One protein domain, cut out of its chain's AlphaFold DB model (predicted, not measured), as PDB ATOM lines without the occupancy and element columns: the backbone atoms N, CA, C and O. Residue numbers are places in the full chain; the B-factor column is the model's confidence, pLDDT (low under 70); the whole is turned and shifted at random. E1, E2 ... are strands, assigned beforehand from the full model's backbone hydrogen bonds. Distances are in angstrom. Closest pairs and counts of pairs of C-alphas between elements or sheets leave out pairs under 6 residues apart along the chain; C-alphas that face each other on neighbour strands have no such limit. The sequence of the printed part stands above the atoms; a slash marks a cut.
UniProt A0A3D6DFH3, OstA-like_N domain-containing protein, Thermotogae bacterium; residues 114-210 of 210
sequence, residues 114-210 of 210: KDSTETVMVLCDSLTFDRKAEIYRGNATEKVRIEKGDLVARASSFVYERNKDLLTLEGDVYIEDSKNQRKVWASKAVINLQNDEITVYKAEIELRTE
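AT A GLANCE: This is residues 114 to 210 of the 210 residues of the protein "OstA-like_N domain-containing protein" of Thermotogae bacterium (UniProt A0A3D6DFH3). One sheet of seven strands is folded along its length into a V-shaped trough: each of the long strands E1 to E5 runs along one wall, bends sharply near its middle and runs back along the other wall. At one end of the trough the short strands E6 and E7 share the last row, each beside a different part of E5. The printed part has 97 residues with no named helix and seven named strands, E1 to E7 in chain order; the class is all strand, and the sheet is branched, its neighbour pairs antiparallel. The whole is compact, with a radius of gyration of the C-alphas of 13.1 A and spans of 44 by 32 by 19 A.

IN THESE COORDINATES: Residues 114 to 118 come before E1, residues 119 to 130, which begins at C-alpha 119 (3.621, 42.815, 36.991), measures 19.0 A and bends by 122 degrees at residue 125. E2, residues 135 to 148, measures 17.9 A and bends by 133 degrees at residue 141. E3, residues 151 to 161, measures 18.2 A and bends by 117 degrees at residue 156. E4, residues 166 to 177, measures 16.9 A and bends by 126 degrees at residue 171. E5, residues 182 to 192, measures 16.4 A and bends by 124 degrees at residue 187, near C-alpha 187 (14.376, 20.426, 39.612). E6 is residues 198 to 201 and E7 residues 204 to 207, ending at C-alpha 207 (27.147, 33.496, 41.555).

HOW THE PARTS SIT: E1 to E6 form a meander, each strand the antiparallel neighbour of the one before. In the hairpin of E1 and E2, N 123 and O 145 are 2.8 A apart and N 128 and O 137 also 2.8 A, both within hydrogen-bond range. On the other side of E2 is E3, with N 146 and O 153 at 2.8 A. E3 and E4 run antiparallel at 179 degrees, with N 154 and O 174 at 2.8 A. E4 and E5 stand at 156 degrees, with N 167 and O 191 at 2.8 A. On the side of E5 away from E4 the pairing is staggered: N 190 and O 199 of E6 are 2.8 A apart, while N 204 of E7 and O 185 are 2.8 A apart. E6 and E7 are apart. The edge strands are E1, E6 and E7; E1 is apart from E5, E6 and E7.

THE WHOLE: The sheet is twisted, its C-alphas lying up to 9.8 A off its best plane. The two C-alphas farthest apart, those of Lys 132 and Glu 210, are 45.1 A apart. The printed part has no cut, and its six links between strands are tight. The mean pLDDT of the printed part is 95.4; residue 210, the chain's last, is the one printed residue under 70.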
ATOM      1  N   LYS A 114      -0.406  42.275  44.157       82.19
ATOM      2  CA  LYS A 114      -1.197  42.924  45.191       82.19
ATOM      3  C   LYS A 114      -0.381  44.045  45.836       82.19
ATOM      4  O   LYS A 114       0.790  43.859  46.147       82.19
ATOM      5  N   ASP A 115      -1.008  45.206  46.009       82.75
ATOM      6  CA  ASP A 115      -0.409  46.382  46.654       82.75
ATOM      7  C   ASP A 115       0.895  46.884  45.986       82.75
ATOM      8  O   ASP A 115       1.687  47.596  46.602       82.75
ATOM      9  N   SER A 116       1.114  46.539  44.712       82.00
ATOM     10  CA  SER A 116       2.315  46.870  43.943       82.00
ATOM     11  C   SER A 116       1.961  47.276  42.512       82.00
ATOM     12  O   SER A 116       0.924  46.902  41.972       82.00
ATOM     13  N   THR A 117       2.835  48.054  41.875       84.00
ATOM     14  CA  THR A 117       2.749  48.352  40.435       84.00
ATOM     15  C   THR A 117       3.512  47.337  39.585       84.00
ATOM     16  O   THR A 117       3.527  47.449  38.358       84.00
ATOM     17  N   GLU A 118       4.202  46.382  40.215       88.44
ATOM     18  CA  GLU A 118       4.941  45.337  39.516       88.44
ATOM     19  C   GLU A 118       3.998  44.306  38.901       88.44
ATOM     20  O   GLU A 118       2.959  43.944  39.459       88.44
ATOM     21  N   THR A 119       4.395  43.802  37.736       93.06
ATOM     22  CA  THR A 119       3.621  42.815  36.991       93.06
ATOM     23  C   THR A 119       4.440  41.563  36.758       93.06
ATOM     24  O   THR A 119       5.607  41.650  36.378       93.06
ATOM     25  N   VAL A 120       3.802  40.410  36.914       94.69
ATOM     26  CA  VAL A 120       4.358  39.118  36.517       94.69
ATOM     27  C   VAL A 120       3.837  38.794  35.127       94.69
ATOM     28  O   VAL A 120       2.626  38.717  34.921       94.69
ATOM     29  N   MET A 121       4.750  38.603  34.181       97.69
ATOM     30  CA  MET A 121       4.428  38.123  32.840       97.69
ATOM     31  C   MET A 121       4.681  36.621  32.774       97.69
ATOM     32  O   MET A 121       5.728  36.154  33.218       97.69
ATOM     33  N   VAL A 122       3.750  35.866  32.201       98.12
ATOM     34  CA  VAL A 122       3.855  34.416  32.027       98.12
ATOM     35  C   VAL A 122       3.508  34.040  30.591       98.12
ATOM     36  O   VAL A 122       2.481  34.463  30.064       98.12
ATOM     37  N   LEU A 123       4.356  33.225  29.965       98.56
ATOM     38  CA  LEU A 123       4.107  32.605  28.668       98.56
ATOM     39  C   LEU A 123       4.017  31.088  28.848       98.56
ATOM     40  O   LEU A 123       4.909  30.491  29.461       98.56
ATOM     41  N   CYS A 124       2.949  30.471  28.341       98.56
ATOM     42  CA  CYS A 124       2.710  29.026  28.438       98.56
ATOM     43  C   CYS A 124       1.755  28.524  27.338       98.56
ATOM     44  O   CYS A 124       1.173  29.326  26.613       98.56
ATOM     45  N   ASP A 125       1.579  27.206  27.214       98.38
ATOM     46  CA  ASP A 125       0.704  26.617  26.186       98.38
ATOM     47  C   ASP A 125      -0.707  26.352  26.718       98.38
ATOM     48  O   ASP A 125      -1.691  26.486  25.986       98.38
ATOM     49  N   SER A 126      -0.800  25.978  27.997       98.50
ATOM     50  CA  SER A 126      -2.059  25.748  28.703       98.50
ATOM     51  C   SER A 126      -2.040  26.393  30.086       98.50
ATOM     52  O   SER A 126      -1.016  26.405  30.776       98.50
ATOM     53  N   LEU A 127      -3.193  26.924  30.486       98.62
ATOM     54  CA  LEU A 127      -3.406  27.589  31.766       98.62
ATOM     55  C   LEU A 127      -4.754  27.152  32.327       98.62
ATOM     56  O   LEU A 127      -5.765  27.198  31.636       98.62
ATOM     57  N   THR A 128      -4.784  26.802  33.603       98.56
ATOM     58  CA  THR A 128      -6.016  26.681  34.383       98.56
ATOM     59  C   THR A 128      -5.973  27.671  35.528       98.56
ATOM     60  O   THR A 128      -4.910  27.922  36.102       98.56
ATOM     61  N   PHE A 129      -7.122  28.237  35.867       97.38
ATOM     62  CA  PHE A 129      -7.219  29.204  36.947       97.38
ATOM     63  C   PHE A 129      -8.495  29.016  37.757       97.38
ATOM     64  O   PHE A 129      -9.534  28.622  37.228       97.38
ATOM     65  N   ASP A 130      -8.391  29.298  39.051       97.56
ATOM     66  CA  ASP A 130      -9.488  29.343  40.011       97.56
ATOM     67  C   ASP A 130      -9.411  30.693  40.723       97.56
ATOM     68  O   ASP A 130      -8.493  30.929  41.515       97.56
ATOM     69  N   ARG A 131     -10.343  31.596  40.398       93.94
ATOM     70  CA  ARG A 131     -10.340  32.962  40.942       93.94
ATOM     71  C   ARG A 131     -10.675  32.986  42.430       93.94
ATOM     72  O   ARG A 131     -10.115  33.797  43.155       93.94
ATOM     73  N   LYS A 132     -11.527  32.069  42.900       93.81
ATOM     74  CA  LYS A 132     -11.923  31.988  44.315       93.81
ATOM     75  C   LYS A 132     -10.784  31.478  45.183       93.81
ATOM     76  O   LYS A 132     -10.596  31.959  46.297       93.81
ATOM     77  N   ALA A 133     -10.036  30.500  44.681       96.12
ATOM     78  CA  ALA A 133      -8.846  29.991  45.351       96.12
ATOM     79  C   ALA A 133      -7.608  30.879  45.133       96.12
ATOM     80  O   ALA A 133      -6.614  30.697  45.834       96.12
ATOM     81  N   GLU A 134      -7.666  31.807  44.171       95.25
ATOM     82  CA  GLU A 134      -6.547  32.628  43.709       95.25
ATOM     83  C   GLU A 134      -5.341  31.788  43.240       95.25
ATOM     84  O   GLU A 134      -4.185  32.087  43.559       95.25
ATOM     85  N   ILE A 135      -5.609  30.710  42.488       97.00
ATOM     86  CA  ILE A 135      -4.573  29.789  42.002       97.00
ATOM     87  C   ILE A 135      -4.559  29.714  40.481       97.00
ATOM     88  O   ILE A 135      -5.572  29.412  39.851       97.00
ATOM     89  N   TYR A 136      -3.364  29.862  39.916       97.38
ATOM     90  CA  TYR A 136      -3.079  29.753  38.490       97.38
ATOM     91  C   TYR A 136      -2.077  28.624  38.260       97.38
ATOM     92  O   TYR A 136      -1.078  28.526  38.970       97.38
ATOM     93  N   ARG A 137      -2.333  27.749  37.289       98.62
ATOM     94  CA  ARG A 137      -1.445  26.628  36.949       98.62
ATOM     95  C   ARG A 137      -1.263  26.563  35.455       98.62
ATOM     96  O   ARG A 137      -2.260  26.498  34.741       98.62
ATOM     97  N   GLY A 138      -0.026  26.497  34.990       98.44
ATOM     98  CA  GLY A 138       0.234  26.365  33.565       98.44
ATOM     99  C   GLY A 138       1.436  25.500  33.252       98.44
ATOM    100  O   GLY A 138       2.279  25.218  34.105       98.44
ATOM    101  N   ASN A 139       1.482  25.046  32.009       98.38
ATOM    102  CA  ASN A 139       2.558  24.231  31.463       98.38
ATOM    103  C   ASN A 139       2.794  24.597  29.995       98.38
ATOM    104  O   ASN A 139       1.966  25.254  29.360       98.38
ATOM    105  N   ALA A 140       3.944  24.185  29.478       97.56
ATOM    106  CA  ALA A 140       4.270  24.306  28.068       97.56
ATOM    107  C   ALA A 140       5.039  23.073  27.595       97.56
ATOM    108  O   ALA A 140       5.732  22.422  28.379       97.56
ATOM    109  N   THR A 141       4.925  22.786  26.303       95.06
ATOM    110  CA  THR A 141       5.613  21.690  25.617       95.06
ATOM    111  C   THR A 141       7.122  21.907  25.621       95.06
ATOM    112  O   THR A 141       7.877  20.969  25.862       95.06
ATOM    113  N   GLU A 142       7.563  23.148  25.391       94.62
ATOM    114  CA  GLU A 142       8.968  23.533  25.528       94.62
ATOM    115  C   GLU A 142       9.276  23.953  26.969       94.62
ATOM    116  O   GLU A 142       9.764  23.154  27.771       94.62
ATOM    117  N   LYS A 143       8.995  25.216  27.312       97.62
ATOM    118  CA  LYS A 143       9.132  25.765  28.663       97.62
ATOM    119  C   LYS A 143       8.134  26.890  28.883       97.62
ATOM    120  O   LYS A 143       7.974  27.761  28.030       97.62
ATOM    121  N   VAL A 144       7.524  26.913  30.065       98.44
ATOM    122  CA  VAL A 144       6.892  28.131  30.565       98.44
ATOM    123  C   VAL A 144       7.983  29.172  30.771       98.44
ATOM    124  O   VAL A 144       9.087  28.833  31.206       98.44
ATOM    125  N   ARG A 145       7.693  30.432  30.462       98.62
ATOM    126  CA  ARG A 145       8.599  31.560  30.701       98.62
ATOM    127  C   ARG A 145       7.914  32.550  31.618       98.62
ATOM    128  O   ARG A 145       6.768  32.907  31.371       98.62
ATOM    129  N   ILE A 146       8.617  32.984  32.652       98.19
ATOM    130  CA  ILE A 146       8.103  33.927  33.639       98.19
ATOM    131  C   ILE A 146       9.073  35.083  33.781       98.19
ATOM    132  O   ILE A 146      10.280  34.865  33.863       98.19
ATOM    133  N   GLU A 147       8.538  36.297  33.811       97.31
ATOM    134  CA  GLU A 147       9.314  37.525  33.929       97.31
ATOM    135  C   GLU A 147       8.730  38.418  35.023       97.31
ATOM    136  O   GLU A 147       7.521  38.666  35.062       97.31
ATOM    137  N   LYS A 148       9.604  38.906  35.907       94.12
ATOM    138  CA  LYS A 148       9.308  39.915  36.933       94.12
ATOM    139  C   LYS A 148      10.537  40.803  37.090       94.12
ATOM    140  O   LYS A 148      11.547  40.362  37.636       94.12
ATOM    141  N   GLY A 149      10.459  42.047  36.618       92.81
ATOM    142  CA  GLY A 149      11.609  42.956  36.620       92.81
ATOM    143  C   GLY A 149      12.817  42.327  35.914       92.81
ATOM    144  O   GLY A 149      12.708  41.897  34.770       92.81
ATOM    145  N   ASP A 150      13.941  42.226  36.625       93.88
ATOM    146  CA  ASP A 150      15.203  41.656  36.122       93.88
ATOM    147  C   ASP A 150      15.323  40.127  36.291       93.88
ATOM    148  O   ASP A 150      16.378  39.548  36.005       93.88
ATOM    149  N   LEU A 151      14.266  39.474  36.790       95.62
ATOM    150  CA  LEU A 151      14.191  38.027  36.955       95.62
ATOM    151  C   LEU A 151      13.477  37.396  35.760       95.62
ATOM    152  O   LEU A 151      12.319  37.708  35.472       95.62
ATOM    153  N   VAL A 152      14.152  36.444  35.115       98.12
ATOM    154  CA  VAL A 152      13.593  35.587  34.067       98.12
ATOM    155  C   VAL A 152      13.725  34.133  34.495       98.12
ATOM    156  O   VAL A 152      14.828  33.633  34.705       98.12
ATOM    157  N   ALA A 153      12.602  33.427  34.575       98.38
ATOM    158  CA  ALA A 153      12.559  32.015  34.917       98.38
ATOM    159  C   ALA A 153      11.955  31.176  33.788       98.38
ATOM    160  O   ALA A 153      11.081  31.623  33.045       98.38
ATOM    161  N   ARG A 154      12.429  29.937  33.659       98.75
ATOM    162  CA  ARG A 154      11.927  28.928  32.727       98.75
ATOM    163  C   ARG A 154      11.738  27.608  33.454       98.75
ATOM    164  O   ARG A 154      12.572  27.258  34.281       98.75
ATOM    165  N   ALA A 155      10.668  26.885  33.152       98.75
ATOM    166  CA  ALA A 155      10.380  25.569  33.728       98.75
ATOM    167  C   ALA A 155       9.407  24.795  32.830       98.75
ATOM    168  O   ALA A 155       8.901  25.344  31.859       98.75
ATOM    169  N   SER A 156       9.126  23.530  33.122       98.56
ATOM    170  CA  SER A 156       8.095  22.774  32.396       98.56
ATOM    171  C   SER A 156       6.681  23.181  32.825       98.56
ATOM    172  O   SER A 156       5.756  23.186  32.015       98.56
ATOM    173  N   SER A 157       6.507  23.551  34.095       98.75
ATOM    174  CA  SER A 157       5.227  24.010  34.637       98.75
ATOM    175  C   SER A 157       5.406  25.021  35.762       98.75
ATOM    176  O   SER A 157       6.484  25.122  36.358       98.75
ATOM    177  N   PHE A 158       4.330  25.744  36.062       98.75
ATOM    178  CA  PHE A 158       4.255  26.622  37.216       98.75
ATOM    179  C   PHE A 158       2.925  26.486  37.961       98.75
ATOM    180  O   PHE A 158       1.893  26.127  37.389       98.75
ATOM    181  N   VAL A 159       2.960  26.849  39.240       98.62
ATOM    182  CA  VAL A 159       1.788  27.121  40.070       98.62
ATOM    183  C   VAL A 159       2.001  28.465  40.745       98.62
ATOM    184  O   VAL A 159       3.011  28.655  41.416       98.62
ATOM    185  N   TYR A 160       1.057  29.381  40.580       97.44
ATOM    186  CA  TYR A 160       1.044  30.657  41.277       97.44
ATOM    187  C   TYR A 160      -0.139  30.710  42.245       97.44
ATOM    188  O   TYR A 160      -1.293  30.644  41.823       97.44
ATOM    189  N   GLU A 161       0.165  30.797  43.537       97.00
ATOM    190  CA  GLU A 161      -0.792  30.988  44.629       97.00
ATOM    191  C   GLU A 161      -0.773  32.467  45.032       97.00
ATOM    192  O   GLU A 161       0.056  32.886  45.843       97.00
ATOM    193  N   ARG A 162      -1.664  33.272  44.442       92.56
ATOM    194  CA  ARG A 162      -1.659  34.735  44.603       92.56
ATOM    195  C   ARG A 162      -1.960  35.169  46.036       92.56
ATOM    196  O   ARG A 162      -1.342  36.104  46.521       92.56
ATOM    197  N   ASN A 163      -2.813  34.444  46.757       92.56
ATOM    198  CA  ASN A 163      -3.088  34.701  48.178       92.56
ATOM    199  C   ASN A 163      -1.850  34.599  49.091       92.56
ATOM    200  O   ASN A 163      -1.868  35.117  50.209       92.56
ATOM    201  N   LYS A 164      -0.807  33.891  48.646       94.56
ATOM    202  CA  LYS A 164       0.461  33.701  49.362       94.56
ATOM    203  C   LYS A 164       1.633  34.393  48.669       94.56
ATOM    204  O   LYS A 164       2.745  34.309  49.181       94.56
ATOM    205  N   ASP A 165       1.403  34.983  47.496       93.31
ATOM    206  CA  ASP A 165       2.436  35.491  46.594       93.31
ATOM    207  C   ASP A 165       3.554  34.467  46.311       93.31
ATOM    208  O   ASP A 165       4.730  34.811  46.190       93.31
ATOM    209  N   LEU A 166       3.191  33.183  46.202       96.81
ATOM    210  CA  LEU A 166       4.139  32.095  45.954       96.81
ATOM    211  C   LEU A 166       4.045  31.595  44.519       96.81
ATOM    212  O   LEU A 166       3.013  31.079  44.087       96.81
ATOM    213  N   LEU A 167       5.166  31.670  43.809       97.81
ATOM    214  CA  LEU A 167       5.353  31.086  42.491       97.81
ATOM    215  C   LEU A 167       6.231  29.837  42.597       97.81
ATOM    216  O   LEU A 167       7.426  29.908  42.878       97.81
ATOM    217  N   THR A 168       5.640  28.679  42.337       98.75
ATOM    218  CA  THR A 168       6.343  27.397  42.270       98.75
ATOM    219  C   THR A 168       6.617  27.025  40.821       98.75
ATOM    220  O   THR A 168       5.709  27.057  39.996       98.75
ATOM    221  N   LEU A 169       7.852  26.625  40.527       98.81
ATOM    222  CA  LEU A 169       8.319  26.163  39.222       98.81
ATOM    223  C   LEU A 169       8.784  24.719  39.326       98.81
ATOM    224  O   LEU A 169       9.520  24.385  40.255       98.81
ATOM    225  N   GLU A 170       8.400  23.877  38.368       98.69
ATOM    226  CA  GLU A 170       8.764  22.455  38.355       98.69
ATOM    227  C   GLU A 170       9.162  21.977  36.950       98.69
ATOM    228  O   GLU A 170       8.530  22.339  35.953       98.69
ATOM    229  N   GLY A 171      10.198  21.132  36.892       98.06
ATOM    230  CA  GLY A 171      10.714  20.502  35.667       98.06
ATOM    231  C   GLY A 171      11.737  21.367  34.922       98.06
ATOM    232  O   GLY A 171      11.386  22.408  34.375       98.06
ATOM    233  N   ASP A 172      13.001  20.924  34.907       96.94
ATOM    234  CA  ASP A 172      14.211  21.643  34.452       96.94
ATOM    235  C   ASP A 172      14.079  23.162  34.586       96.94
ATOM    236  O   ASP A 172      13.890  23.893  33.608       96.94
ATOM    237  N   VAL A 173      14.091  23.603  35.841       98.75
ATOM    238  CA  VAL A 173      13.981  25.004  36.212       98.75
ATOM    239  C   VAL A 173      15.300  25.696  35.903       98.75
ATOM    240  O   VAL A 173      16.355  25.242  36.342       98.75
ATOM    241  N   TYR A 174      15.228  26.818  35.198       98.69
ATOM    242  CA  TYR A 174      16.321  27.765  35.023       98.69
ATOM    243  C   TYR A 174      15.859  29.149  35.472       98.69
ATOM    244  O   TYR A 174      14.800  29.600  35.046       98.69
ATOM    245  N   ILE A 175      16.641  29.828  36.305       98.44
ATOM    246  CA  ILE A 175      16.369  31.200  36.749       98.44
ATOM    247  C   ILE A 175      17.602  32.046  36.468       98.44
ATOM    248  O   ILE A 175      18.711  31.675  36.842       98.44
ATOM    249  N   GLU A 176      17.390  33.196  35.847       98.06
ATOM    250  CA  GLU A 176      18.380  34.248  35.667       98.06
ATOM    251  C   GLU A 176      17.881  35.497  36.385       98.06
ATOM    252  O   GLU A 176      16.849  36.059  36.026       98.06
ATOM    253  N   ASP A 177      18.598  35.892  37.430       95.69
ATOM    254  CA  ASP A 177      18.301  37.064  38.245       95.69
ATOM    255  C   ASP A 177      19.463  38.040  38.077       95.69
ATOM    256  O   ASP A 177      20.509  37.927  38.725       95.69
ATOM    257  N   SER A 178      19.289  38.958  37.124       94.31
ATOM    258  CA  SER A 178      20.358  39.871  36.711       94.31
ATOM    259  C   SER A 178      20.659  40.911  37.789       94.31
ATOM    260  O   SER A 178      21.818  41.283  37.968       94.31
ATOM    261  N   LYS A 179      19.640  41.319  38.560       92.75
ATOM    262  CA  LYS A 179      19.762  42.255  39.687       92.75
ATOM    263  C   LYS A 179      20.689  41.713  40.773       92.75
ATOM    264  O   LYS A 179      21.500  42.463  41.305       92.75
ATOM    265  N   ASN A 180      20.593  40.418  41.075       92.38
ATOM    266  CA  ASN A 180      21.428  39.751  42.079       92.38
ATOM    267  C   ASN A 180      22.589  38.945  41.471       92.38
ATOM    268  O   ASN A 180      23.200  38.137  42.169       92.38
ATOM    269  N   GLN A 181      22.867  39.136  40.175       94.38
ATOM    270  CA  GLN A 181      23.964  38.510  39.432       94.38
ATOM    271  C   GLN A 181      24.090  36.987  39.640       94.38
ATOM    272  O   GLN A 181      25.191  36.446  39.797       94.38
ATOM    273  N   ARG A 182      22.953  36.283  39.638       94.81
ATOM    274  CA  ARG A 182      22.899  34.839  39.898       94.81
ATOM    275  C   ARG A 182      22.125  34.084  38.830       94.81
ATOM    276  O   ARG A 182      21.124  34.571  38.298       94.81
ATOM    277  N   LYS A 183      22.573  32.861  38.559       97.94
ATOM    278  CA  LYS A 183      21.867  31.884  37.723       97.94
ATOM    279  C   LYS A 183      21.644  30.608  38.504       97.94
ATOM    280  O   LYS A 183      22.513  30.190  39.263       97.94
ATOM    281  N   VAL A 184      20.485  29.995  38.322       98.06
ATOM    282  CA  VAL A 184      20.092  28.776  39.026       98.06
ATOM    283  C   VAL A 184      19.587  27.757  38.023       98.06
ATOM    284  O   VAL A 184      18.751  28.083  37.184       98.06
ATOM    285  N   TRP A 185      20.022  26.513  38.185       98.69
ATOM    286  CA  TRP A 185      19.442  25.336  37.549       98.69
ATOM    287  C   TRP A 185      18.912  24.419  38.644       98.69
ATOM    288  O   TRP A 185      19.629  24.148  39.602       98.69
ATOM    289  N   ALA A 186      17.665  23.961  38.559       98.62
ATOM    290  CA  ALA A 186      17.058  23.149  39.612       98.62
ATOM    291  C   ALA A 186      15.967  22.213  39.083       98.62
ATOM    292  O   ALA A 186      15.427  22.388  37.994       98.62
ATOM    293  N   SER A 187      15.577  21.231  39.896       98.44
ATOM    294  CA  SER A 187      14.376  20.426  39.612       98.44
ATOM    295  C   SER A 187      13.075  21.146  39.984       98.44
ATOM    296  O   SER A 187      12.034  20.921  39.365       98.44
ATOM    297  N   LYS A 188      13.145  22.010  41.002       98.75
ATOM    298  CA  LYS A 188      12.036  22.799  41.536       98.75
ATOM    299  C   LYS A 188      12.563  24.093  42.143       98.75
ATOM    300  O   LYS A 188      13.608  24.075  42.799       98.75
ATOM    301  N   ALA A 189      11.809  25.173  41.983       98.62
ATOM    302  CA  ALA A 189      12.022  26.423  42.699       98.62
ATOM    303  C   ALA A 189      10.703  26.938  43.282       98.62
ATOM    304  O   ALA A 189       9.641  26.723  42.704       98.62
ATOM    305  N   VAL A 190      10.778  27.607  44.425       98.50
ATOM    306  CA  VAL A 190       9.676  28.351  45.036       98.50
ATOM    307  C   VAL A 190      10.163  29.777  45.233       98.50
ATOM    308  O   VAL A 190      11.172  29.990  45.904       98.50
ATOM    309  N   ILE A 191       9.474  30.724  44.612       96.94
ATOM    310  CA  ILE A 191       9.786  32.149  44.633       96.94
ATOM    311  C   ILE A 191       8.674  32.853  45.405       96.94
ATOM    312  O   ILE A 191       7.503  32.726  45.046       96.94
ATOM    313  N   ASN A 192       9.033  33.593  46.448       95.00
ATOM    314  CA  ASN A 192       8.125  34.522  47.103       95.00
ATOM    315  C   ASN A 192       8.225  35.877  46.398       95.00
ATOM    316  O   ASN A 192       9.279  36.508  46.368       95.00
ATOM    317  N   LEU A 193       7.123  36.300  45.790       90.81
ATOM    318  CA  LEU A 193       7.087  37.483  44.942       90.81
ATOM    319  C   LEU A 193       7.039  38.803  45.727       90.81
ATOM    320  O   LEU A 193       7.331  39.837  45.133       90.81
ATOM    321  N   GLN A 194       6.718  38.775  47.028       88.56
ATOM    322  CA  GLN A 194       6.711  39.964  47.892       88.56
ATOM    323  C   GLN A 194       8.117  40.372  48.341       88.56
ATOM    324  O   GLN A 194       8.400  41.560  48.475       88.56
ATOM    325  N   ASN A 195       8.978  39.395  48.639       90.44
ATOM    326  CA  ASN A 195      10.294  39.634  49.242       90.44
ATOM    327  C   ASN A 195      11.472  39.129  48.386       90.44
ATOM    328  O   ASN A 195      12.612  39.170  48.846       90.44
ATOM    329  N   ASP A 196      11.197  38.657  47.166       87.44
ATOM    330  CA  ASP A 196      12.161  38.097  46.211       87.44
ATOM    331  C   ASP A 196      12.988  36.901  46.758       87.44
ATOM    332  O   ASP A 196      14.072  36.583  46.252       87.44
ATOM    333  N   GLU A 197      12.495  36.205  47.791       94.44
ATOM    334  CA  GLU A 197      13.125  34.991  48.321       94.44
ATOM    335  C   GLU A 197      12.962  33.821  47.340       94.44
ATOM    336  O   GLU A 197      11.865  33.543  46.856       94.44
ATOM    337  N   ILE A 198      14.055  33.097  47.065       96.25
ATOM    338  CA  ILE A 198      14.077  31.953  46.143       96.25
ATOM    339  C   ILE A 198      14.616  30.721  46.875       96.25
ATOM    340  O   ILE A 198      15.788  30.672  47.246       96.25
ATOM    341  N   THR A 199      13.776  29.695  47.026       98.00
ATOM    342  CA  THR A 199      14.154  28.374  47.552       98.00
ATOM    343  C   THR A 199      14.223  27.359  46.416       98.00
ATOM    344  O   THR A 199      13.256  27.191  45.675       98.00
ATOM    345  N   VAL A 200      15.344  26.647  46.276       98.12
ATOM    346  CA  VAL A 200      15.605  25.743  45.139       98.12
ATOM    347  C   VAL A 200      15.965  24.333  45.598       98.12
ATOM    348  O   VAL A 200      16.590  24.144  46.640       98.12
ATOM    349  N   TYR A 201      15.579  23.327  44.810       98.12
ATOM    350  CA  TYR A 201      15.742  21.913  45.155       98.12
ATOM    351  C   TYR A 201      16.476  21.144  44.059       98.12
ATOM    352  O   TYR A 201      16.088  21.196  42.886       98.12
ATOM    353  N   LYS A 202      17.482  20.355  44.469       97.88
ATOM    354  CA  LYS A 202      18.412  19.636  43.574       97.88
ATOM    355  C   LYS A 202      19.007  20.611  42.558       97.88
ATOM    356  O   LYS A 202      18.692  20.539  41.372       97.88
ATOM    357  N   ALA A 203      19.751  21.579  43.080       97.44
ATOM    358  CA  ALA A 203      20.121  22.769  42.342       97.44
ATOM    359  C   ALA A 203      21.632  22.904  42.153       97.44
ATOM    360  O   ALA A 203      22.419  22.480  42.999       97.44
ATOM    361  N   GLU A 204      21.987  23.558  41.059       98.06
ATOM    362  CA  GLU A 204      23.291  24.138  40.774       98.06
ATOM    363  C   GLU A 204      23.115  25.659  40.675       98.06
ATOM    364  O   GLU A 204      22.085  26.142  40.193       98.06
ATOM    365  N   ILE A 205      24.091  26.419  41.173       97.31
ATOM    366  CA  ILE A 205      24.039  27.882  41.202       97.31
ATOM    367  C   ILE A 205      25.352  28.477  40.697       97.31
ATOM    368  O   ILE A 205      26.433  28.051  41.099       97.31
ATOM    369  N   GLU A 206      25.240  29.497  39.854       97.38
ATOM    370  CA  GLU A 206      26.336  30.385  39.474       97.38
ATOM    371  C   GLU A 206      26.110  31.734  40.160       97.38
ATOM    372  O   GLU A 206      25.050  32.347  40.012       97.38
ATOM    373  N   LEU A 207      27.113  32.186  40.910       95.19
ATOM    374  CA  LEU A 207      27.147  33.496  41.555       95.19
ATOM    375  C   LEU A 207      28.311  34.275  40.962       95.19
ATOM    376  O   LEU A 207      29.451  33.806  41.018       95.19
ATOM    377  N   ARG A 208      28.043  35.452  40.396       90.25
ATOM    378  CA  ARG A 208      29.121  36.331  39.942       90.25
ATOM    379  C   ARG A 208      29.614  37.177  41.103       90.25
ATOM    380  O   ARG A 208      28.840  37.628  41.941       90.25
ATOM    381  N   THR A 209      30.926  37.346  41.146       80.56
ATOM    382  CA  THR A 209      31.615  38.197  42.109       80.56
ATOM    383  C   THR A 209      32.232  39.348  41.322       80.56
ATOM    384  O   THR A 209      33.378  39.241  40.883       80.56
ATOM    385  N   GLU A 210      31.450  40.391  41.061       64.62
ATOM    386  CA  GLU A 210      31.982  41.711  40.693       64.62
ATOM    387  C   GLU A 210      32.002  42.620  41.923       64.62
ATOM    388  O   GLU A 210      30.977  42.669  42.641       64.62
TER     389      GLU A 210